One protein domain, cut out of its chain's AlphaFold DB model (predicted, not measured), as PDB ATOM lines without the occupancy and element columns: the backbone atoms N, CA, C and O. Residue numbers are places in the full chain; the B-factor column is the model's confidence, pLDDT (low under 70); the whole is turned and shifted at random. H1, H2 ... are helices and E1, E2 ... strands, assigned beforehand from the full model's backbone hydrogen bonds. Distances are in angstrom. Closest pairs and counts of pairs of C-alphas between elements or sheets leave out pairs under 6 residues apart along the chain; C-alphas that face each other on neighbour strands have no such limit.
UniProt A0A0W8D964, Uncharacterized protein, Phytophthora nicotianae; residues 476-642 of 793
ATOM      1  N   ALA A 476      -6.140  27.883 -12.869       94.50
ATOM      2  CA  ALA A 476      -5.232  28.326 -11.812       94.50
ATOM      3  C   ALA A 476      -3.775  28.240 -12.275       94.50
ATOM      4  O   ALA A 476      -3.432  27.434 -13.132       94.50
ATOM      5  N   TYR A 477      -2.907  29.075 -11.716       91.94
ATOM      6  CA  TYR A 477      -1.527  29.239 -12.162       91.94
ATOM      7  C   TYR A 477      -0.593  29.140 -10.970       91.94
ATOM      8  O   TYR A 477      -0.726  29.905 -10.017       91.94
ATOM      9  N   THR A 478       0.357  28.216 -11.024       93.31
ATOM     10  CA  THR A 478       1.348  28.026  -9.963       93.31
ATOM     11  C   THR A 478       2.653  28.724 -10.316       93.31
ATOM     12  O   THR A 478       3.134  28.603 -11.447       93.31
ATOM     13  N   PHE A 479       3.252  29.392  -9.339       90.69
ATOM     14  CA  PHE A 479       4.520  30.096  -9.439       90.69
ATOM     15  C   PHE A 479       5.452  29.648  -8.321       90.69
ATOM     16  O   PHE A 479       5.008  29.400  -7.202       90.69
ATOM     17  N   ARG A 480       6.752  29.616  -8.603       87.62
ATOM     18  CA  ARG A 480       7.784  29.295  -7.621       87.62
ATOM     19  C   ARG A 480       8.794  30.420  -7.515       87.62
ATOM     20  O   ARG A 480       9.194  31.000  -8.521       87.62
ATOM     21  N   ARG A 481       9.248  30.684  -6.298       85.88
ATOM     22  CA  ARG A 481      10.367  31.578  -6.037       85.88
ATOM     23  C   ARG A 481      11.708  30.868  -6.281       85.88
ATOM     24  O   ARG A 481      11.903  29.722  -5.872       85.88
ATOM     25  N   ARG A 482      12.650  31.560  -6.923       80.12
ATOM     26  CA  ARG A 482      14.002  31.074  -7.248       80.12
ATOM     27  C   ARG A 482      15.071  32.123  -6.947       80.12
ATOM     28  O   ARG A 482      14.780  33.320  -6.943       80.12
ATOM     29  N   ALA A 483      16.306  31.680  -6.721       78.06
ATOM     30  CA  ALA A 483      17.434  32.592  -6.546       78.06
ATOM     31  C   ALA A 483      17.724  33.397  -7.839       78.06
ATOM     32  O   ALA A 483      17.508  32.880  -8.939       78.06
ATOM     33  N   PRO A 484      18.220  34.642  -7.730       76.56
ATOM     34  CA  PRO A 484      18.519  35.481  -8.889       76.56
ATOM     35  C   PRO A 484      19.706  34.959  -9.712       76.56
ATOM     36  O   PRO A 484      20.655  34.392  -9.169       76.56
ATOM     37  N   GLY A 485      19.684  35.210 -11.025       65.19
ATOM     38  CA  GLY A 485      20.849  35.038 -11.908       65.19
ATOM     39  C   GLY A 485      21.272  33.596 -12.220       65.19
ATOM     40  O   GLY A 485      22.277  33.392 -12.902       65.19
ATOM     41  N   THR A 486      20.534  32.579 -11.771       55.31
ATOM     42  CA  THR A 486      20.818  31.184 -12.132       55.31
ATOM     43  C   THR A 486      20.139  30.822 -13.457       55.31
ATOM     44  O   THR A 486      18.913  30.776 -13.525       55.31
ATOM     45  N   GLN A 487      20.927  30.515 -14.499       48.78
ATOM     46  CA  GLN A 487      20.427  30.019 -15.800       48.78
ATOM     47  C   GLN A 487      19.678  28.680 -15.695       48.78
ATOM     48  O   GLN A 487      18.895  28.337 -16.576       48.78
ATOM     49  N   PHE A 488      19.883  27.944 -14.599       48.81
ATOM     50  CA  PHE A 488      19.163  26.715 -14.302       48.81
ATOM     51  C   PHE A 488      18.265  26.913 -13.067       48.81
ATOM     52  O   PHE A 488      18.734  27.492 -12.086       48.81
ATOM     53  N   PRO A 489      17.026  26.385 -13.058       48.03
ATOM     54  CA  PRO A 489      15.976  26.579 -12.031       48.03
ATOM     55  C   PRO A 489      16.269  25.921 -10.659       48.03
ATOM     56  O   PRO A 489      15.380  25.401  -9.982       48.03
ATOM     57  N   THR A 490      17.539  25.864 -10.256       50.31
ATOM     58  CA  THR A 490      18.058  24.891  -9.288       50.31
ATOM     59  C   THR A 490      18.318  25.454  -7.900       50.31
ATOM     60  O   THR A 490      18.373  24.664  -6.964       50.31
ATOM     61  N   ALA A 491      18.466  26.764  -7.705       60.47
ATOM     62  CA  ALA A 491      18.761  27.309  -6.382       60.47
ATOM     63  C   ALA A 491      17.478  27.792  -5.689       60.47
ATOM     64  O   ALA A 491      16.804  28.715  -6.157       60.47
ATOM     65  N   LYS A 492      17.140  27.151  -4.560       67.75
ATOM     66  CA  LYS A 492      16.117  27.652  -3.634       67.75
ATOM     67  C   LYS A 492      16.549  29.022  -3.109       67.75
ATOM     68  O   LYS A 492      17.739  29.285  -2.968       67.75
ATOM     69  N   CYS A 493      15.585  29.845  -2.714       74.44
ATOM     70  CA  CYS A 493      15.836  31.084  -1.970       74.44
ATOM     71  C   CYS A 493      16.239  30.855  -0.507       74.44
ATOM     72  O   CYS A 493      15.979  31.682   0.367       74.44
ATOM     73  N   GLU A 494      16.851  29.710  -0.226       72.38
ATOM     74  CA  GLU A 494      17.261  29.327   1.109       72.38
ATOM     75  C   GLU A 494      18.579  30.023   1.450       72.38
ATOM     76  O   GLU A 494      19.549  29.965   0.697       72.38
ATOM     77  N   GLY A 495      18.608  30.719   2.584       69.12
ATOM     78  CA  GLY A 495      19.815  31.385   3.068       69.12
ATOM     79  C   GLY A 495      20.156  32.730   2.418       69.12
ATOM     80  O   GLY A 495      21.150  33.334   2.814       69.12
ATOM     81  N   ILE A 496      19.343  33.220   1.480       74.19
ATOM     82  CA  ILE A 496      19.522  34.524   0.825       74.19
ATOM     83  C   ILE A 496      18.357  35.466   1.126       74.19
ATOM     84  O   ILE A 496      17.264  35.037   1.503       74.19
ATOM     85  N   ASN A 497      18.581  36.767   0.950       78.06
ATOM     86  CA  ASN A 497      17.522  37.756   1.071       78.06
ATOM     87  C   ASN A 497      16.403  37.493   0.045       78.06
ATOM     88  O   ASN A 497      16.577  37.730  -1.147       78.06
ATOM     89  N   ARG A 498      15.224  37.056   0.507       79.75
ATOM     90  CA  ARG A 498      14.070  36.743  -0.356       79.75
ATOM     91  C   ARG A 498      13.606  37.910  -1.228       79.75
ATOM     92  O   ARG A 498      12.961  37.667  -2.244       79.75
ATOM     93  N   TRP A 499      13.954  39.147  -0.873       81.06
ATOM     94  CA  TRP A 499      13.735  40.321  -1.717       81.06
ATOM     95  C   TRP A 499      14.409  40.211  -3.092       81.06
ATOM     96  O   TRP A 499      13.841  40.655  -4.087       81.06
ATOM     97  N   THR A 500      15.601  39.612  -3.168       81.25
ATOM     98  CA  THR A 500      16.364  39.499  -4.422       81.25
ATOM     99  C   THR A 500      15.937  38.310  -5.272       81.25
ATOM    100  O   THR A 500      16.409  38.155  -6.393       81.25
ATOM    101  N   CYS A 501      15.044  37.473  -4.756       84.31
ATOM    102  CA  CYS A 501      14.547  36.325  -5.481       84.31
ATOM    103  C   CYS A 501      13.590  36.694  -6.607       84.31
ATOM    104  O   CYS A 501      12.834  37.662  -6.534       84.31
ATOM    105  N   GLU A 502      13.573  35.840  -7.620       85.44
ATOM    106  CA  GLU A 502      12.689  35.947  -8.769       85.44
ATOM    107  C   GLU A 502      11.508  34.986  -8.621       85.44
ATOM    108  O   GLU A 502      11.616  33.944  -7.975       85.44
ATOM    109  N   TRP A 503      10.381  35.323  -9.243       85.75
ATOM    110  CA  TRP A 503       9.224  34.439  -9.343       85.75
ATOM    111  C   TRP A 503       9.116  33.883 -10.757       85.75
ATOM    112  O   TRP A 503       9.152  34.629 -11.733       85.75
ATOM    113  N   GLU A 504       8.952  32.573 -10.857       82.12
ATOM    114  CA  GLU A 504       8.875  31.835 -12.110       82.12
ATOM    115  C   GLU A 504       7.525  31.130 -12.226       82.12
ATOM    116  O   GLU A 504       7.050  30.500 -11.282       82.12
ATOM    117  N   PHE A 505       6.910  31.218 -13.404       82.81
ATOM    118  CA  PHE A 505       5.714  30.452 -13.731       82.81
ATOM    119  C   PHE A 505       6.049  28.959 -13.866       82.81
ATOM    120  O   PHE A 505       6.956  28.595 -14.609       82.81
ATOM    121  N   GLN A 506       5.299  28.090 -13.183       79.75
ATOM    122  CA  GLN A 506       5.519  26.641 -13.226       79.75
ATOM    123  C   GLN A 506       4.492  25.888 -14.073       79.75
ATOM    124  O   GLN A 506       4.869  25.006 -14.845       79.75
ATOM    125  N   ALA A 507       3.199  26.173 -13.893       79.06
ATOM    126  CA  ALA A 507       2.130  25.409 -14.530       79.06
ATOM    127  C   ALA A 507       0.792  26.151 -14.521       79.06
ATOM    128  O   ALA A 507       0.498  26.936 -13.618       79.06
ATOM    129  N   ARG A 508      -0.028  25.837 -15.528       82.31
ATOM    130  CA  ARG A 508      -1.452  26.166 -15.602       82.31
ATOM    131  C   ARG A 508      -2.232  24.895 -15.276       82.31
ATOM    132  O   ARG A 508      -2.044  23.880 -15.942       82.31
ATOM    133  N   LEU A 509      -3.083  24.965 -14.267       87.69
ATOM    134  CA  LEU A 509      -3.964  23.900 -13.805       87.69
ATOM    135  C   LEU A 509      -5.377  24.151 -14.335       87.69
ATOM    136  O   LEU A 509      -5.835  25.297 -14.386       87.69
ATOM    137  N   ALA A 510      -6.065  23.080 -14.709       84.62
ATOM    138  CA  ALA A 510      -7.459  23.100 -15.130       84.62
ATOM    139  C   ALA A 510      -8.127  21.784 -14.724       84.62
ATOM    140  O   ALA A 510      -7.454  20.759 -14.663       84.62
ATOM    141  N   ALA A 511      -9.438  21.811 -14.488       83.38
ATOM    142  CA  ALA A 511     -10.207  20.592 -14.260       83.38
ATOM    143  C   ALA A 511     -10.163  19.680 -15.497       83.38
ATOM    144  O   ALA A 511     -10.381  20.151 -16.623       83.38
ATOM    145  N   SER A 512      -9.929  18.380 -15.295       78.06
ATOM    146  CA  SER A 512      -9.984  17.397 -16.384       78.06
ATOM    147  C   SER A 512     -11.382  17.309 -17.012       78.06
ATOM    148  O   SER A 512     -11.509  17.176 -18.227       78.06
ATOM    149  N   ASP A 513     -12.429  17.496 -16.204       72.25
ATOM    150  CA  ASP A 513     -13.842  17.413 -16.584       72.25
ATOM    151  C   ASP A 513     -14.524  18.784 -16.695       72.25
ATOM    152  O   ASP A 513     -15.716  18.935 -16.418       72.25
ATOM    153  N   LYS A 514     -13.748  19.801 -17.065       76.56
ATOM    154  CA  LYS A 514     -14.217  21.173 -17.249       76.56
ATOM    155  C   LYS A 514     -15.472  21.292 -18.128       76.56
ATOM    156  O   LYS A 514     -15.628  20.630 -19.154       76.56
ATOM    157  N   ARG A 515     -16.335  22.224 -17.751       72.75
ATOM    158  CA  ARG A 515     -17.590  22.615 -18.390       72.75
ATOM    159  C   ARG A 515     -17.749  24.129 -18.298       72.75
ATOM    160  O   ARG A 515     -17.006  24.828 -17.606       72.75
ATOM    161  N   SER A 516     -18.688  24.654 -19.079       67.62
ATOM    162  CA  SER A 516     -18.931  26.093 -19.108       67.62
ATOM    163  C   SER A 516     -19.451  26.546 -17.749       67.62
ATOM    164  O   SER A 516     -20.341  25.903 -17.198       67.62
ATOM    165  N   GLU A 517     -18.939  27.676 -17.263       77.88
ATOM    166  CA  GLU A 517     -19.325  28.298 -15.988       77.88
ATOM    167  C   GLU A 517     -19.005  27.456 -14.735       77.88
ATOM    168  O   GLU A 517     -19.631  27.632 -13.693       77.88
ATOM    169  N   ASP A 518     -18.002  26.577 -14.800       86.69
ATOM    170  CA  ASP A 518     -17.498  25.846 -13.630       86.69
ATOM    171  C   ASP A 518     -16.774  26.735 -12.616       86.69
ATOM    172  O   ASP A 518     -16.758  26.438 -11.415       86.69
ATOM    173  N   LEU A 519     -16.179  27.832 -13.096       92.38
ATOM    174  CA  LEU A 519     -15.459  28.809 -12.283       92.38
ATOM    175  C   LEU A 519     -14.266  28.199 -11.519       92.38
ATOM    176  O   LEU A 519     -14.000  28.570 -10.371       92.38
ATOM    177  N   PHE A 520     -13.541  27.259 -12.127       94.69
ATOM    178  CA  PHE A 520     -12.319  26.677 -11.568       94.69
ATOM    179  C   PHE A 520     -11.278  27.765 -11.245       94.69
ATOM    180  O   PHE A 520     -11.002  28.647 -12.051       94.69
ATOM    181  N   GLY A 521     -10.689  27.731 -10.052       96.06
ATOM    182  CA  GLY A 521      -9.822  28.816  -9.576       96.06
ATOM    183  C   GLY A 521     -10.580  29.942  -8.868       96.06
ATOM    184  O   GLY A 521     -10.004  30.995  -8.600       96.06
ATOM    185  N   SER A 522     -11.858  29.741  -8.523       96.81
ATOM    186  CA  SER A 522     -12.600  30.680  -7.661       96.81
ATOM    187  C   SER A 522     -11.983  30.804  -6.271       96.81
ATOM    188  O   SER A 522     -12.001  31.880  -5.681       96.81
ATOM    189  N   SER A 523     -11.418  29.713  -5.761       98.38
ATOM    190  CA  SER A 523     -10.638  29.676  -4.531       98.38
ATOM    191  C   SER A 523      -9.494  28.680  -4.715       98.38
ATOM    192  O   SER A 523      -9.674  27.645  -5.364       98.38
ATOM    193  N   VAL A 524      -8.308  29.024  -4.217       98.31
ATOM    194  CA  VAL A 524      -7.078  28.242  -4.382       98.31
ATOM    195  C   VAL A 524      -6.318  28.196  -3.063       98.31
ATOM    196  O   VAL A 524      -6.299  29.183  -2.331       98.31
ATOM    197  N   ALA A 525      -5.662  27.075  -2.792       97.50
ATOM    198  CA  ALA A 525      -4.757  26.907  -1.661       97.50
ATOM    199  C   ALA A 525      -3.562  26.040  -2.080       97.50
ATOM    200  O   ALA A 525      -3.676  25.222  -2.995       97.50
ATOM    201  N   VAL A 526      -2.403  26.232  -1.452       95.19
ATOM    202  CA  VAL A 526      -1.174  25.493  -1.773       95.19
ATOM    203  C   VAL A 526      -0.370  25.228  -0.511       95.19
ATOM    204  O   VAL A 526      -0.241  26.114   0.328       95.19
ATOM    205  N   ASP A 527       0.210  24.037  -0.413       92.94
ATOM    206  CA  ASP A 527       1.195  23.674   0.597       92.94
ATOM    207  C   ASP A 527       2.510  23.269  -0.089       92.94
ATOM    208  O   ASP A 527       2.568  22.309  -0.864       92.94
ATOM    209  N   ASP A 528       3.574  24.035   0.162       88.38
ATOM    210  CA  ASP A 528       4.887  23.819  -0.458       88.38
ATOM    211  C   ASP A 528       5.624  22.601   0.109       88.38
ATOM    212  O   ASP A 528       6.410  21.981  -0.609       88.38
ATOM    213  N   ILE A 529       5.373  22.241   1.371       84.56
ATOM    214  CA  ILE A 529       6.060  21.136   2.049       84.56
ATOM    215  C   ILE A 529       5.502  19.800   1.561       84.56
ATOM    216  O   ILE A 529       6.276  18.906   1.232       84.56
ATOM    217  N   LEU A 530       4.176  19.674   1.483       84.88
ATOM    218  CA  LEU A 530       3.502  18.484   0.962       84.88
ATOM    219  C   LEU A 530       3.451  18.447  -0.570       84.88
ATOM    220  O   LEU A 530       3.139  17.406  -1.146       84.88
ATOM    221  N   GLY A 531       3.708  19.575  -1.241       87.81
ATOM    222  CA  GLY A 531       3.619  19.670  -2.697       87.81
ATOM    223  C   GLY A 531       2.191  19.473  -3.208       87.81
ATOM    224  O   GLY A 531       1.987  18.825  -4.234       87.81
ATOM    225  N   VAL A 532       1.201  20.008  -2.491       91.00
ATOM    226  CA  VAL A 532      -0.226  19.878  -2.816       91.00
ATOM    227  C   VAL A 532      -0.808  21.244  -3.145       91.00
ATOM    228  O   VAL A 532      -0.517  22.231  -2.477       91.00
ATOM    229  N   ALA A 533      -1.646  21.305  -4.177       94.50
ATOM    230  CA  ALA A 533      -2.462  22.469  -4.483       94.50
ATOM    231  C   ALA A 533      -3.919  22.038  -4.592       94.50
ATOM    232  O   ALA A 533      -4.224  21.023  -5.214       94.50
ATOM    233  N   VAL A 534      -4.818  22.818  -4.008       97.12
ATOM    234  CA  VAL A 534      -6.260  22.593  -4.083       97.12
ATOM    235  C   VAL A 534      -6.873  23.743  -4.855       97.12
ATOM    236  O   VAL A 534      -6.594  24.911  -4.577       97.12
ATOM    237  N   VAL A 535      -7.703  23.413  -5.835       97.94
ATOM    238  CA  VAL A 535      -8.404  24.389  -6.661       97.94
ATOM    239  C   VAL A 535      -9.890  24.086  -6.650       97.94
ATOM    240  O   VAL A 535     -10.313  22.970  -6.942       97.94
ATOM    241  N   ALA A 536     -10.690  25.090  -6.310       97.88
ATOM    242  CA  ALA A 536     -12.132  24.960  -6.245       97.88
ATOM    243  C   ALA A 536     -12.826  25.434  -7.526       97.88
ATOM    244  O   ALA A 536     -12.416  26.423  -8.141       97.88
ATOM    245  N   ALA A 537     -13.919  24.757  -7.876       96.31
ATOM    246  CA  ALA A 537     -14.815  25.089  -8.978       96.31
ATOM    247  C   ALA A 537     -16.271  25.081  -8.470       96.31
ATOM    248  O   ALA A 537     -16.985  24.093  -8.642       96.31
ATOM    249  N   PRO A 538     -16.736  26.145  -7.791       95.56
ATOM    250  CA  PRO A 538     -18.068  26.186  -7.182       95.56
ATOM    251  C   PRO A 538     -19.219  26.183  -8.205       95.56
ATOM    252  O   PRO A 538     -20.374  26.031  -7.812       95.56
ATOM    253  N   GLY A 539     -18.926  26.379  -9.494       89.94
ATOM    254  CA  GLY A 539     -19.899  26.312 -10.584       89.94
ATOM    255  C   GLY A 539     -20.161  24.901 -11.114       89.94
ATOM    256  O   GLY A 539     -21.168  24.689 -11.789       89.94
ATOM    257  N   GLN A 540     -19.307  23.931 -10.764       88.81
ATOM    258  CA  GLN A 540     -19.420  22.556 -11.246       88.81
ATOM    259  C   GLN A 540     -20.774  21.925 -10.925       88.81
ATOM    260  O   GLN A 540     -21.382  22.158  -9.871       88.81
ATOM    261  N   ARG A 541     -21.233  21.085 -11.852       84.94
ATOM    262  CA  ARG A 541     -22.466  20.317 -11.687       84.94
ATOM    263  C   ARG A 541     -22.229  19.085 -10.826       84.94
ATOM    264  O   ARG A 541     -21.115  18.573 -10.757       84.94
ATOM    265  N   GLY A 542     -23.284  18.593 -10.189       80.81
ATOM    266  CA  GLY A 542     -23.237  17.312  -9.487       80.81
ATOM    267  C   GLY A 542     -22.924  16.159 -10.447       80.81
ATOM    268  O   GLY A 542     -23.587  16.028 -11.473       80.81
ATOM    269  N   VAL A 543     -21.939  15.325 -10.104       78.94
ATOM    270  CA  VAL A 543     -21.525  14.143 -10.889       78.94
ATOM    271  C   VAL A 543     -21.549  12.870 -10.050       78.94
ATOM    272  O   VAL A 543     -21.358  12.920  -8.838       78.94
ATOM    273  N   ASP A 544     -21.825  11.719 -10.648       75.19
ATOM    274  CA  ASP A 544     -21.811  10.425  -9.963       75.19
ATOM    275  C   ASP A 544     -20.380   9.937  -9.655       75.19
ATOM    276  O   ASP A 544     -19.389  10.611  -9.942       75.19
ATOM    277  N   ALA A 545     -20.263   8.740  -9.072       74.31
ATOM    278  CA  ALA A 545     -18.973   8.130  -8.745       74.31
ATOM    279  C   ALA A 545     -18.097   7.814  -9.981       74.31
ATOM    280  O   ALA A 545     -16.903   7.553  -9.845       74.31
ATOM    281  N   ASN A 546     -18.667   7.838 -11.189       71.31
ATOM    282  CA  ASN A 546     -17.948   7.705 -12.457       71.31
ATOM    283  C   ASN A 546     -17.644   9.066 -13.099       71.31
ATOM    284  O   ASN A 546     -17.207   9.111 -14.246       71.31
ATOM    285  N   ASN A 547     -17.861  10.170 -12.375       73.38
ATOM    286  CA  ASN A 547     -17.712  11.532 -12.876       73.38
ATOM    287  C   ASN A 547     -18.657  11.856 -14.060       73.38
ATOM    288  O   ASN A 547     -18.360  12.719 -14.889       73.38
ATOM    289  N   THR A 548     -19.807  11.175 -14.137       70.81
ATOM    290  CA  THR A 548     -20.843  11.373 -15.162       70.81
ATOM    291  C   THR A 548     -22.067  12.095 -14.598       70.81
ATOM    292  O   THR A 548     -22.260  12.179 -13.385       70.81
ATOM    293  N   ILE A 549     -22.906  12.644 -15.476       65.06
ATOM    294  CA  ILE A 549     -24.148  13.340 -15.088       65.06
ATOM    295  C   ILE A 549     -25.357  12.380 -15.125       65.06
ATOM    296  O   ILE A 549     -26.381  12.661 -14.505       65.06
ATOM    297  N   ASP A 550     -25.223  11.218 -15.770       54.31
ATOM    298  CA  ASP A 550     -26.355  10.385 -16.194       54.31
ATOM    299  C   ASP A 550     -27.044   9.640 -15.038       54.31
ATOM    300  O   ASP A 550     -28.269   9.523 -15.033       54.31
ATOM    301  N   ARG A 551     -26.298   9.170 -14.023       49.75
ATOM    302  CA  ARG A 551     -26.875   8.422 -12.880       49.75
ATOM    303  C   ARG A 551     -27.255   9.272 -11.673       49.75
ATOM    304  O   ARG A 551     -28.006   8.809 -10.828       49.75
ATOM    305  N   VAL A 552     -26.806  10.526 -11.575       48.22
ATOM    306  CA  VAL A 552     -27.212  11.426 -10.466       48.22
ATOM    307  C   VAL A 552     -28.724  11.714 -10.494       48.22
ATOM    308  O   VAL A 552     -29.295  12.206  -9.529       48.22
ATOM    309  N   LEU A 553     -29.370  11.376 -11.609       47.50
ATOM    310  CA  LEU A 553     -30.768  11.622 -11.926       47.50
ATOM    311  C   LEU A 553     -31.671  10.386 -11.716       47.50
ATOM    312  O   LEU A 553     -32.891  10.512 -11.795       47.50
ATOM    313  N   SER A 554     -31.118   9.203 -11.400       41.78
ATOM    314  CA  SER A 554     -31.923   7.981 -11.212       41.78
ATOM    315  C   SER A 554     -32.702   7.924  -9.889       41.78
ATOM    316  O   SER A 554     -33.598   7.095  -9.765       41.78
ATOM    317  N   ASP A 555     -32.453   8.844  -8.950       45.25
ATOM    318  CA  ASP A 555     -33.213   8.979  -7.691       45.25
ATOM    319  C   ASP A 555     -34.500   9.825  -7.851       45.25
ATOM    320  O   ASP A 555     -34.976  10.462  -6.910       45.25
ATOM    321  N   GLY A 556     -35.091   9.832  -9.054       45.72
ATOM    322  CA  GLY A 556     -36.413  10.417  -9.317       45.72
ATOM    323  C   GLY A 556     -36.424  11.847  -9.868       45.72
ATOM    324  O   GLY A 556     -37.442  12.528  -9.751       45.72
ATOM    325  N   LEU A 557     -35.333  12.317 -10.482       44.97
ATOM    326  CA  LEU A 557     -35.298  13.598 -11.198       44.97
ATOM    327  C   LEU A 557     -35.170  13.327 -12.698       44.97
ATOM    328  O   LEU A 557     -34.095  12.989 -13.177       44.97
ATOM    329  N   ASP A 558     -36.269  13.483 -13.439       41.34
ATOM    330  CA  ASP A 558     -36.305  13.306 -14.893       41.34
ATOM    331  C   ASP A 558     -35.141  14.034 -15.596       41.34
ATOM    332  O   ASP A 558     -34.869  15.208 -15.330       41.34
ATOM    333  N   ILE A 559     -34.557  13.369 -16.598       46.16
ATOM    334  CA  ILE A 559     -33.612  13.869 -17.631       46.16
ATOM    335  C   ILE A 559     -34.095  15.120 -18.400       46.16
ATOM    336  O   ILE A 559     -33.418  15.629 -19.296       46.16
ATOM    337  N   ASN A 560     -35.258  15.653 -18.038       50.06
ATOM    338  CA  ASN A 560     -35.787  16.917 -18.506       50.06
ATOM    339  C   ASN A 560     -34.951  18.097 -17.972       50.06
ATOM    340  O   ASN A 560     -34.150  17.988 -17.044       50.06
ATOM    341  N   LYS A 561     -35.180  19.282 -18.548       52.19
ATOM    342  CA  LYS A 561     -34.544  20.566 -18.186       52.19
ATOM    343  C   LYS A 561     -34.528  20.854 -16.667       52.19
ATOM    344  O   LYS A 561     -33.663  21.593 -16.201       52.19
ATOM    345  N   GLU A 562     -35.453  20.260 -15.913       50.22
ATOM    346  CA  GLU A 562     -35.586  20.373 -14.455       50.22
ATOM    347  C   GLU A 562     -34.540  19.554 -13.669       50.22
ATOM    348  O   GLU A 562     -33.953  20.095 -12.731       50.22
ATOM    349  N   GLY A 563     -34.207  18.319 -14.076       52.47
ATOM    350  CA  GLY A 563     -33.186  17.493 -13.409       52.47
ATOM    351  C   GLY A 563     -31.766  18.043 -13.578       52.47
ATOM    352  O   GLY A 563     -30.995  18.125 -12.621       52.47
ATOM    353  N   LEU A 564     -31.443  18.554 -14.773       54.88
ATOM    354  CA  LEU A 564     -30.186  19.279 -15.017       54.88
ATOM    355  C   LEU A 564     -30.110  20.597 -14.233       54.88
ATOM    356  O   LEU A 564     -29.026  20.995 -13.808       54.88
ATOM    357  N   GLY A 565     -31.253  21.258 -14.026       59.62
ATOM    358  CA  GLY A 565     -31.354  22.444 -13.182       59.62
ATOM    359  C   GLY A 565     -31.055  22.130 -11.717       59.62
ATOM    360  O   GLY A 565     -30.334  22.891 -11.079       59.62
ATOM    361  N   ALA A 566     -31.535  20.999 -11.191       60.59
ATOM    362  CA  ALA A 566     -31.333  20.582  -9.800       60.59
ATOM    363  C   ALA A 566     -29.862  20.310  -9.425       60.59
ATOM    364  O   ALA A 566     -29.501  20.418  -8.256       60.59
ATOM    365  N   MET A 567     -29.003  20.010 -10.402       69.88
ATOM    366  CA  MET A 567     -27.583  19.691 -10.185       69.88
ATOM    367  C   MET A 567     -26.633  20.832 -10.567       69.88
ATOM    368  O   MET A 567     -25.423  20.634 -10.653       69.88
ATOM    369  N   GLU A 568     -27.158  22.033 -10.799       80.06
ATOM    370  CA  GLU A 568     -26.378  23.217 -11.145       80.06
ATOM    371  C   GLU A 568     -25.653  23.810  -9.921       80.06
ATOM    372  O   GLU A 568     -26.242  23.920  -8.842       80.06
ATOM    373  N   GLN A 569     -24.394  24.243 -10.093       86.75
ATOM    374  CA  GLN A 569     -23.602  24.933  -9.057       86.75
ATOM    375  C   GLN A 569     -23.512  24.157  -7.728       86.75
ATOM    376  O   GLN A 569     -23.550  24.739  -6.640       86.75
ATOM    377  N   VAL A 570     -23.413  22.827  -7.801       90.88
ATOM    378  CA  VAL A 570     -23.137  21.980  -6.631       90.88
ATOM    379  C   VAL A 570     -21.732  22.283  -6.109       90.88
ATOM    380  O   VAL A 570     -21.554  22.481  -4.908       90.88
ATOM    381  N   GLY A 571     -20.771  22.436  -7.020       93.00
ATOM    382  CA  GLY A 571     -19.382  22.760  -6.728       93.00
ATOM    383  C   GLY A 571     -18.496  21.533  -6.510       93.00
ATOM    384  O   GLY A 571     -18.963  20.486  -6.068       93.00
ATOM    385  N   SER A 572     -17.213  21.674  -6.841       93.75
ATOM    386  CA  SER A 572     -16.191  20.624  -6.741       93.75
ATOM    387  C   SER A 572     -14.862  21.186  -6.248       93.75
ATOM    388  O   SER A 572     -14.575  22.374  -6.426       93.75
ATOM    389  N   LEU A 573     -14.009  20.308  -5.726       95.00
ATOM    390  CA  LEU A 573     -12.595  20.586  -5.477       95.00
ATOM    391  C   LEU A 573     -11.717  19.634  -6.270       95.00
ATOM    392  O   LEU A 573     -12.073  18.475  -6.457       95.00
ATOM    393  N   TYR A 574     -10.552  20.126  -6.664       94.12
ATOM    394  CA  TYR A 574      -9.544  19.394  -7.413       94.12
ATOM    395  C   TYR A 574      -8.212  19.519  -6.692       94.12
ATOM    396  O   TYR A 574      -7.777  20.627  -6.373       94.12
ATOM    397  N   VAL A 575      -7.561  18.393  -6.436       93.25
ATOM    398  CA  VAL A 575      -6.278  18.327  -5.740       93.25
ATOM    399  C   VAL A 575      -5.203  17.951  -6.747       93.25
ATOM    400  O   VAL A 575      -5.264  16.899  -7.377       93.25
ATOM    401  N   PHE A 576      -4.202  18.808  -6.889       91.94
ATOM    402  CA  PHE A 576      -3.046  18.621  -7.754       91.94
ATOM    403  C   PHE A 576      -1.811  18.318  -6.924       91.94
ATOM    404  O   PHE A 576      -1.692  18.735  -5.768       91.94
ATOM    405  N   ARG A 577      -0.862  17.622  -7.548       87.31
ATOM    406  CA  ARG A 577       0.417  17.288  -6.930       87.31
ATOM    407  C   ARG A 577       1.572  17.923  -7.650       87.31
ATOM    408  O   ARG A 577       1.577  18.042  -8.871       87.31
ATOM    409  N   ARG A 578       2.603  18.227  -6.883       87.88
ATOM    410  CA  ARG A 578       3.912  18.585  -7.385       87.88
ATOM    411  C   ARG A 578       4.848  17.403  -7.202       87.88
ATOM    412  O   ARG A 578       5.047  16.930  -6.092       87.88
ATOM    413  N   ALA A 579       5.452  16.943  -8.289       80.81
ATOM    414  CA  ALA A 579       6.612  16.073  -8.193       80.81
ATOM    415  C   ALA A 579       7.761  16.852  -7.544       80.81
ATOM    416  O   ALA A 579       8.031  17.987  -7.945       80.81
ATOM    417  N   ASP A 580       8.437  16.243  -6.575       74.81
ATOM    418  CA  ASP A 580       9.573  16.867  -5.908       74.81
ATOM    419  C   ASP A 580      10.782  17.027  -6.829       74.81
ATOM    420  O   ASP A 580      10.962  16.323  -7.834       74.81
ATOM    421  N   GLU A 581      11.631  17.976  -6.447       75.94
ATOM    422  CA  GLU A 581      12.926  18.165  -7.072       75.94
ATOM    423  C   GLU A 581      13.840  16.969  -6.777       75.94
ATOM    424  O   GLU A 581      13.918  16.497  -5.646       75.94
ATOM    425  N   VAL A 582      14.540  16.471  -7.797       75.00
ATOM    426  CA  VAL A 582      15.495  15.363  -7.642       75.00
ATOM    427  C   VAL A 582      16.894  15.913  -7.833       75.00
ATOM    428  O   VAL A 582      17.151  16.609  -8.818       75.00
ATOM    429  N   ARG A 583      17.797  15.586  -6.907       71.56
ATOM    430  CA  ARG A 583      19.213  15.959  -6.955       71.56
ATOM    431  C   ARG A 583      20.103  14.730  -6.858       71.56
ATOM    432  O   ARG A 583      19.688  13.720  -6.292       71.56
ATOM    433  N   ASP A 584      21.305  14.822  -7.408       70.00
ATOM    434  CA  ASP A 584      22.346  13.824  -7.175       70.00
ATOM    435  C   ASP A 584      23.026  14.020  -5.804       70.00
ATOM    436  O   ASP A 584      22.728  14.958  -5.058       70.00
ATOM    437  N   GLY A 585      23.962  13.127  -5.463       65.44
ATOM    438  CA  GLY A 585      24.718  13.191  -4.206       65.44
ATOM    439  C   GLY A 585      25.645  14.409  -4.072       65.44
ATOM    440  O   GLY A 585      26.124  14.676  -2.973       65.44
ATOM    441  N   ALA A 586      25.880  15.158  -5.155       68.94
ATOM    442  CA  ALA A 586      26.626  16.414  -5.159       68.94
ATOM    443  C   ALA A 586      25.702  17.650  -5.085       68.94
ATOM    444  O   ALA A 586      26.184  18.783  -5.082       68.94
ATOM    445  N   GLY A 587      24.380  17.450  -5.008       59.53
ATOM    446  CA  GLY A 587      23.378  18.515  -4.954       59.53
ATOM    447  C   GLY A 587      22.989  19.089  -6.322       59.53
ATOM    448  O   GLY A 587      22.193  20.038  -6.377       59.53
ATOM    449  N   VAL A 588      23.493  18.519  -7.422       65.38
ATOM    450  CA  VAL A 588      23.142  18.919  -8.790       65.38
ATOM    451  C   VAL A 588      21.706  18.508  -9.070       65.38
ATOM    452  O   VAL A 588      21.305  17.373  -8.817       65.38
ATOM    453  N   LEU A 589      20.909  19.436  -9.594       58.78
ATOM    454  CA  LEU A 589      19.517  19.165  -9.926       58.78
ATOM    455  C   LEU A 589      19.419  18.246 -11.149       58.78
ATOM    456  O   LEU A 589      19.781  18.635 -12.256       58.78
ATOM    457  N   LEU A 590      18.851  17.062 -10.951       64.56
ATOM    458  CA  LEU A 590      18.514  16.112 -12.010       64.56
ATOM    459  C   LEU A 590      17.118  16.376 -12.584       64.56
ATOM    460  O   LEU A 590      16.875  16.148 -13.768       64.56
ATOM    461  N   ARG A 591      16.184  16.844 -11.745       69.50
ATOM    462  CA  ARG A 591      14.795  17.097 -12.142       69.50
ATOM    463  C   ARG A 591      14.188  18.245 -11.355       69.50
ATOM    464  O   ARG A 591      14.234  18.244 -10.128       69.50
ATOM    465  N   THR A 592      13.585  19.198 -12.057       68.38
ATOM    466  CA  THR A 592      12.835  20.299 -11.445       68.38
ATOM    467  C   THR A 592      11.526  19.822 -10.833       68.38
ATOM    468  O   THR A 592      10.918  18.875 -11.344       68.38
ATOM    469  N   PRO A 593      11.056  20.487  -9.765       74.56
ATOM    470  CA  PRO A 593       9.747  20.189  -9.238       74.56
ATOM    471  C   PRO A 593       8.692  20.685 -10.222       74.56
ATOM    472  O   PRO A 593       8.787  21.803 -10.741       74.56
ATOM    473  N   LYS A 594       7.690  19.851 -10.481       79.31
ATOM    474  CA  LYS A 594       6.678  20.118 -11.502       79.31
ATOM    475  C   LYS A 594       5.297  19.705 -11.026       79.31
ATOM    476  O   LYS A 594       5.127  18.597 -10.530       79.31
ATOM    477  N   TRP A 595       4.328  20.589 -11.218       83.44
ATOM    478  CA  TRP A 595       2.919  20.298 -10.987       83.44
ATOM    479  C   TRP A 595       2.370  19.372 -12.070       83.44
ATOM    480  O   TRP A 595       2.622  19.584 -13.260       83.44
ATOM    481  N   THR A 596       1.630  18.346 -11.656       75.50
ATOM    482  CA  THR A 596       0.854  17.511 -12.567       75.50
ATOM    483  C   THR A 596      -0.220  18.372 -13.214       75.50
ATOM    484  O   THR A 596      -0.827  19.231 -12.581       75.50
ATOM    485  N   SER A 597      -0.438  18.171 -14.505       66.69
ATOM    486  CA  SER A 597      -1.474  18.880 -15.257       66.69
ATOM    487  C   SER A 597      -2.870  18.293 -15.042       66.69
ATOM    488  O   SER A 597      -3.851  18.980 -15.306       66.69
ATOM    489  N   LYS A 598      -2.945  17.048 -14.555       74.88
ATOM    490  CA  LYS A 598      -4.165  16.356 -14.128       74.88
ATOM    491  C   LYS A 598      -4.216  16.330 -12.603       74.88
ATOM    492  O   LYS A 598      -3.188  16.120 -11.943       74.88
ATOM    493  N   GLU A 599      -5.396  16.571 -12.055       86.56
ATOM    494  CA  GLU A 599      -5.684  16.373 -10.643       86.56
ATOM    495  C   GLU A 599      -5.497  14.900 -10.260       86.56
ATOM    496  O   GLU A 599      -5.740  13.995 -11.056       86.56
ATOM    497  N   VAL A 600      -5.069  14.650  -9.026       86.12
ATOM    498  CA  VAL A 600      -5.020  13.290  -8.474       86.12
ATOM    499  C   VAL A 600      -6.321  12.902  -7.791       86.12
ATOM    500  O   VAL A 600      -6.625  11.721  -7.708       86.12
ATOM    501  N   LEU A 601      -7.075  13.889  -7.301       87.62
ATOM    502  CA  LEU A 601      -8.308  13.700  -6.547       87.62
ATOM    503  C   LEU A 601      -9.299  14.816  -6.880       87.62
ATOM    504  O   LEU A 601      -8.935  15.992  -6.877       87.62
ATOM    505  N   LYS A 602     -10.560  14.440  -7.086       90.38
ATOM    506  CA  LYS A 602     -11.719  15.330  -7.113       90.38
ATOM    507  C   LYS A 602     -12.675  14.993  -5.959       90.38
ATOM    508  O   LYS A 602     -12.887  13.824  -5.643       90.38
ATOM    509  N   LEU A 603     -13.249  16.031  -5.353       90.31
ATOM    510  CA  LEU A 603     -14.185  15.956  -4.222       90.31
ATOM    511  C   LEU A 603     -15.486  16.716  -4.535       90.31
ATOM    512  O   LEU A 603     -15.449  17.790  -5.147       90.31
ATOM    513  N   GLN A 604     -16.622  16.167  -4.098       87.31
ATOM    514  CA  GLN A 604     -17.962  16.762  -4.137       87.31
ATOM    515  C   GLN A 604     -18.800  16.272  -2.956       87.31
ATOM    516  O   GLN A 604     -18.917  15.069  -2.732       87.31
ATOM    517  N   TYR A 605     -19.514  17.199  -2.313       84.25
ATOM    518  CA  TYR A 605     -20.408  16.863  -1.210       84.25
ATOM    519  C   TYR A 605     -21.474  15.818  -1.622       84.25
ATOM    520  O   TYR A 605     -22.193  16.039  -2.604       84.25
ATOM    521  N   PRO A 606     -21.633  14.702  -0.876       74.19
ATOM    522  CA  PRO A 606     -22.442  13.561  -1.307       74.19
ATOM    523  C   PRO A 606     -23.941  13.866  -1.377       74.19
ATOM    524  O   PRO A 606     -24.622  13.389  -2.283       74.19
ATOM    525  N   GLN A 607     -24.466  14.705  -0.477       76.12
ATOM    526  CA  GLN A 607     -25.848  15.189  -0.561       76.12
ATOM    527  C   GLN A 607     -25.895  16.416  -1.470       76.12
ATOM    528  O   GLN A 607     -26.060  17.546  -1.011       76.12
ATOM    529  N   LYS A 608     -25.679  16.187  -2.766       79.50
ATOM    530  CA  LYS A 608     -25.650  17.229  -3.795       79.50
ATOM    531  C   LYS A 608     -26.913  18.078  -3.705       79.50
ATOM    532  O   LYS A 608     -28.018  17.586  -3.915       79.50
ATOM    533  N   GLN A 609     -26.744  19.359  -3.405       81.00
ATOM    534  CA  GLN A 609     -27.835  20.326  -3.445       81.00
ATOM    535  C   GLN A 609     -27.543  21.363  -4.517       81.00
ATOM    536  O   GLN A 609     -26.413  21.849  -4.652       81.00
ATOM    537  N   ARG A 610     -28.580  21.735  -5.262       82.94
ATOM    538  CA  ARG A 610     -28.516  22.838  -6.213       82.94
ATOM    539  C   ARG A 610     -27.932  24.082  -5.544       82.94
ATOM    540  O   ARG A 610     -28.341  24.429  -4.439       82.94
ATOM    541  N   GLN A 611     -27.016  24.771  -6.220       84.69
ATOM    542  CA  GLN A 611     -26.414  26.020  -5.739       84.69
ATOM    543  C   GLN A 611     -25.695  25.911  -4.385       84.69
ATOM    544  O   GLN A 611     -25.445  26.934  -3.751       84.69
ATOM    545  N   SER A 612     -25.306  24.702  -3.960       88.94
ATOM    546  CA  SER A 612     -24.472  24.479  -2.768       88.94
ATOM    547  C   SER A 612     -23.191  25.305  -2.788       88.94
ATOM    548  O   SER A 612     -22.745  25.788  -1.742       88.94
ATOM    549  N   ARG A 613     -22.609  25.457  -3.988       92.31
ATOM    550  CA  ARG A 613     -21.319  26.103  -4.234       92.31
ATOM    551  C   ARG A 613     -20.242  25.563  -3.292       92.31
ATOM    552  O   ARG A 613     -19.512  26.333  -2.672       92.31
ATOM    553  N   PHE A 614     -20.179  24.242  -3.146       94.25
ATOM    554  CA  PHE A 614     -19.111  23.570  -2.418       94.25
ATOM    555  C   PHE A 614     -17.754  23.983  -3.003       94.25
ATOM    556  O   PHE A 614     -17.570  23.993  -4.222       94.25
ATOM    557  N   GLY A 615     -16.833  24.417  -2.141       95.19
ATOM    558  CA  GLY A 615     -15.585  25.046  -2.572       95.19
ATOM    559  C   GLY A 615     -15.707  26.537  -2.897       95.19
ATOM    560  O   GLY A 615     -14.836  27.093  -3.558       95.19
ATOM    561  N   ALA A 616     -16.753  27.232  -2.439       95.19
ATOM    562  CA  ALA A 616     -16.840  28.689  -2.600       95.19
ATOM    563  C   ALA A 616     -15.643  29.420  -1.966       95.19
ATOM    564  O   ALA A 616     -15.229  30.465  -2.464       95.19
ATOM    565  N   VAL A 617     -15.105  28.863  -0.881       95.94
ATOM    566  CA  VAL A 617     -13.849  29.267  -0.248       95.94
ATOM    567  C   VAL A 617     -13.155  28.023   0.298       95.94
ATOM    568  O   VAL A 617     -13.836  27.095   0.745       95.94
ATOM    569  N   ILE A 618     -11.828  28.001   0.260       97.62
ATOM    570  CA  ILE A 618     -11.002  26.960   0.872       97.62
ATOM    571  C   ILE A 618      -9.840  27.575   1.654       97.62
ATOM    572  O   ILE A 618      -9.415  28.688   1.346       97.62
ATOM    573  N   ASP A 619      -9.329  26.833   2.632       96.38
ATOM    574  CA  ASP A 619      -8.067  27.118   3.322       96.38
ATOM    575  C   ASP A 619      -7.344  25.806   3.655       96.38
ATOM    576  O   ASP A 619      -8.002  24.795   3.917       96.38
ATOM    577  N   LEU A 620      -6.012  25.812   3.606       94.38
ATOM    578  CA  LEU A 620      -5.171  24.619   3.742       94.38
ATOM    579  C   LEU A 620      -3.994  24.900   4.678       94.38
ATOM    580  O   LEU A 620      -3.225  25.830   4.433       94.38
ATOM    581  N   ASP A 621      -3.808  24.046   5.684       90.38
ATOM    582  CA  ASP A 621      -2.610  24.019   6.529       90.38
ATOM    583  C   ASP A 621      -2.096  22.579   6.641       90.38
ATOM    584  O   ASP A 621      -2.745  21.703   7.216       90.38
ATOM    585  N   GLY A 622      -0.942  22.296   6.030       87.31
ATOM    586  CA  GLY A 622      -0.475  20.925   5.876       87.31
ATOM    587  C   GLY A 622      -1.480  20.091   5.078       87.31
ATOM    588  O   GLY A 622      -1.768  20.401   3.923       87.31
ATOM    589  N   SER A 623      -1.985  19.002   5.671       87.25
ATOM    590  CA  SER A 623      -3.002  18.149   5.040       87.25
ATOM    591  C   SER A 623      -4.433  18.493   5.454       87.25
ATOM    592  O   SER A 623      -5.363  17.956   4.858       87.25
ATOM    593  N   ASP A 624      -4.624  19.397   6.417       91.69
ATOM    594  CA  ASP A 624      -5.945  19.778   6.907       91.69
ATOM    595  C   ASP A 624      -6.556  20.839   5.980       91.69
ATOM    596  O   ASP A 624      -6.068  21.965   5.875       91.69
ATOM    597  N   LEU A 625      -7.637  20.472   5.293       93.69
ATOM    598  CA  LEU A 625      -8.366  21.325   4.359       93.69
ATOM    599  C   LEU A 625      -9.723  21.710   4.944       93.69
ATOM    600  O   LEU A 625     -10.531  20.836   5.267       93.69
ATOM    601  N   ILE A 626     -10.023  23.009   4.976       96.69
ATOM    602  CA  ILE A 626     -11.360  23.528   5.274       96.69
ATOM    603  C   ILE A 626     -12.034  23.997   3.986       96.69
ATOM    604  O   ILE A 626     -11.431  24.687   3.167       96.69
ATOM    605  N   VAL A 627     -13.310  23.644   3.818       96.06
ATOM    606  CA  VAL A 627     -14.092  23.929   2.609       96.06
ATOM    607  C   VAL A 627     -15.416  24.576   2.977       96.06
ATOM    608  O   VAL A 627     -16.215  23.992   3.704       96.06
ATOM    609  N   GLY A 628     -15.688  25.761   2.436       95.38
ATOM    610  CA  GLY A 628     -16.973  26.439   2.573       95.38
ATOM    611  C   GLY A 628     -17.963  26.074   1.464       95.38
ATOM    612  O   GLY A 628     -17.606  25.996   0.288       95.38
ATOM    613  N   ALA A 629     -19.231  25.915   1.838       94.25
ATOM    614  CA  ALA A 629     -20.357  25.702   0.934       94.25
ATOM    615  C   ALA A 629     -21.562  26.543   1.402       94.25
ATOM    616  O   ALA A 629     -22.394  26.073   2.185       94.25
ATOM    617  N   PRO A 630     -21.650  27.818   0.988       92.31
ATOM    618  CA  PRO A 630     -22.642  28.757   1.508       92.31
ATOM    619  C   PRO A 630     -24.081  28.388   1.127       92.31
ATOM    620  O   PRO A 630     -25.013  28.822   1.794       92.31
ATOM    621  N   GLY A 631     -24.280  27.587   0.076       88.75
ATOM    622  CA  GLY A 631     -25.612  27.203  -0.379       88.75
ATOM    623  C   GLY A 631     -26.193  25.961   0.291       88.75
ATOM    624  O   GLY A 631     -27.385  25.709   0.135       88.75
ATOM    625  N   ILE A 632     -25.393  25.189   1.036       87.06
ATOM    626  CA  ILE A 632     -25.877  23.945   1.645       87.06
ATOM    627  C   ILE A 632     -26.769  24.251   2.846       87.06
ATOM    628  O   ILE A 632     -26.432  25.079   3.696       87.06
ATOM    629  N   SER A 633     -27.878  23.523   2.947       81.75
ATOM    630  CA  SER A 633     -28.755  23.534   4.115       81.75
ATOM    631  C   SER A 633     -29.227  22.130   4.475       81.75
ATOM    632  O   SER A 633     -29.529  21.317   3.611       81.75
ATOM    633  N   ILE A 634     -29.324  21.848   5.772       75.94
ATOM    634  CA  ILE A 634     -30.005  20.648   6.296       75.94
ATOM    635  C   ILE A 634     -31.440  20.953   6.740       75.94
ATOM    636  O   ILE A 634     -32.154  20.064   7.196       75.94
ATOM    637  N   SER A 635     -31.850  22.221   6.655       74.19
ATOM    638  CA  SER A 635     -33.171  22.669   7.061       74.19
ATOM    639  C   SER A 635     -34.108  22.674   5.855       74.19
ATOM    640  O   SER A 635     -33.830  23.383   4.885       74.19
ATOM    641  N   PRO A 636     -35.255  21.977   5.920       65.94
ATOM    642  CA  PRO A 636     -36.250  22.019   4.853       65.94
ATOM    643  C   PRO A 636     -36.931  23.395   4.729       65.94
ATOM    644  O   PRO A 636     -37.610  23.648   3.740       65.94
ATOM    645  N   VAL A 637     -36.761  24.284   5.716       71.94
ATOM    646  CA  VAL A 637     -37.396  25.617   5.770       71.94
ATOM    647  C   VAL A 637     -36.433  26.780   5.522       71.94
ATOM    648  O   VAL A 637     -36.889  27.887   5.256       71.94
ATOM    649  N   LEU A 638     -35.114  26.557   5.581       70.12
ATOM    650  CA  LEU A 638     -34.108  27.590   5.309       70.12
ATOM    651  C   LEU A 638     -33.239  27.161   4.126       70.12
ATOM    652  O   LEU A 638     -32.244  26.470   4.343       70.12
ATOM    653  N   PRO A 639     -33.563  27.542   2.881       63.16
ATOM    654  CA  PRO A 639     -32.632  27.349   1.779       63.16
ATOM    655  C   PRO A 639     -31.374  28.200   2.047       63.16
ATOM    656  O   PRO A 639     -31.492  29.389   2.320       63.16
ATOM    657  N   GLN A 640     -30.179  27.595   1.974       73.38
ATOM    658  CA  GLN A 640     -28.869  28.278   2.042       73.38
ATOM    659  C   GLN A 640     -28.425  28.820   3.421       73.38
ATOM    660  O   GLN A 640     -28.012  29.971   3.546       73.38
ATOM    661  N   SER A 641     -28.447  27.991   4.475       84.12
ATOM    662  CA  SER A 641     -27.858  28.362   5.780       84.12
ATOM    663  C   SER A 641     -26.320  28.341   5.803       84.12
ATOM    664  O   SER A 641     -25.718  28.873   6.732       84.12
ATOM    665  N   GLY A 642     -25.692  27.715   4.803       88.31
ATOM    666  CA  GLY A 642     -24.247  27.553   4.679       88.31
ATOM    667  C   GLY A 642     -23.668  26.466   5.584       88.31
ATOM    668  O   GLY A 642     -24.178  26.189   6.671       88.31
TER     669      GLY A 642
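Overview. This is residues 476 to 642 of the 793 residues of an uncharacterized protein of Phytophthora nicotianae (UniProt A0A0W8D964). With little regular structure, this is a rod of loops and strands: in its middle the sheet E3 E4 E5 E7 and the hairpin E8 E9 make a sandwich, two sheets face to face. The hairpin E1 E2 and E6 reach toward one end, H1 toward the other. The printed part has 167 residues, of which only 57 are in named elements, one helix and nine strands in the order E1 E2 E3 E4 H1 E5 E6 E7 E8 E9; the class by these elements is mostly strand, the sheets are antiparallel, and the whole is loose, with a radius of gyration of the C-alphas of 19.9 A and spans of 63 by 28 by 24 A.

Along the chain. E1, residues 476 to 482, begins at C-alpha (-5.232, 28.326, -11.812) and measures 20.0 A; E2 is 502 to 509, 21.2 A; E3 523 to 527; E4 532 to 537; H1 561 to 566; E5 572 to 579, 23.3 A; E6 589 to 591; E7 601 to 603; E8 617 to 621; E9 624 to 629, ending at C-alpha (-20.357, 25.702, 0.934).

Arrangement. Within hydrogen-bond range are N 478 and O 507 in hairpin E1 E2, 2.9 A, and N 535 and O 574 between E4 and E5, 2.8 A. The closest C-alphas of E3 and E8, Ser 523 and Val 617, are 5.4 A apart. H1, its O i to N i+4 pairs within range, is not on the sheet.

Size, cuts and confidence. The printed part has no cut; links E1 to E2, E2 to E3, E4 to H1 and E7 to E8 are long. Forty residues have pLDDT under 70, among them 549 to 567.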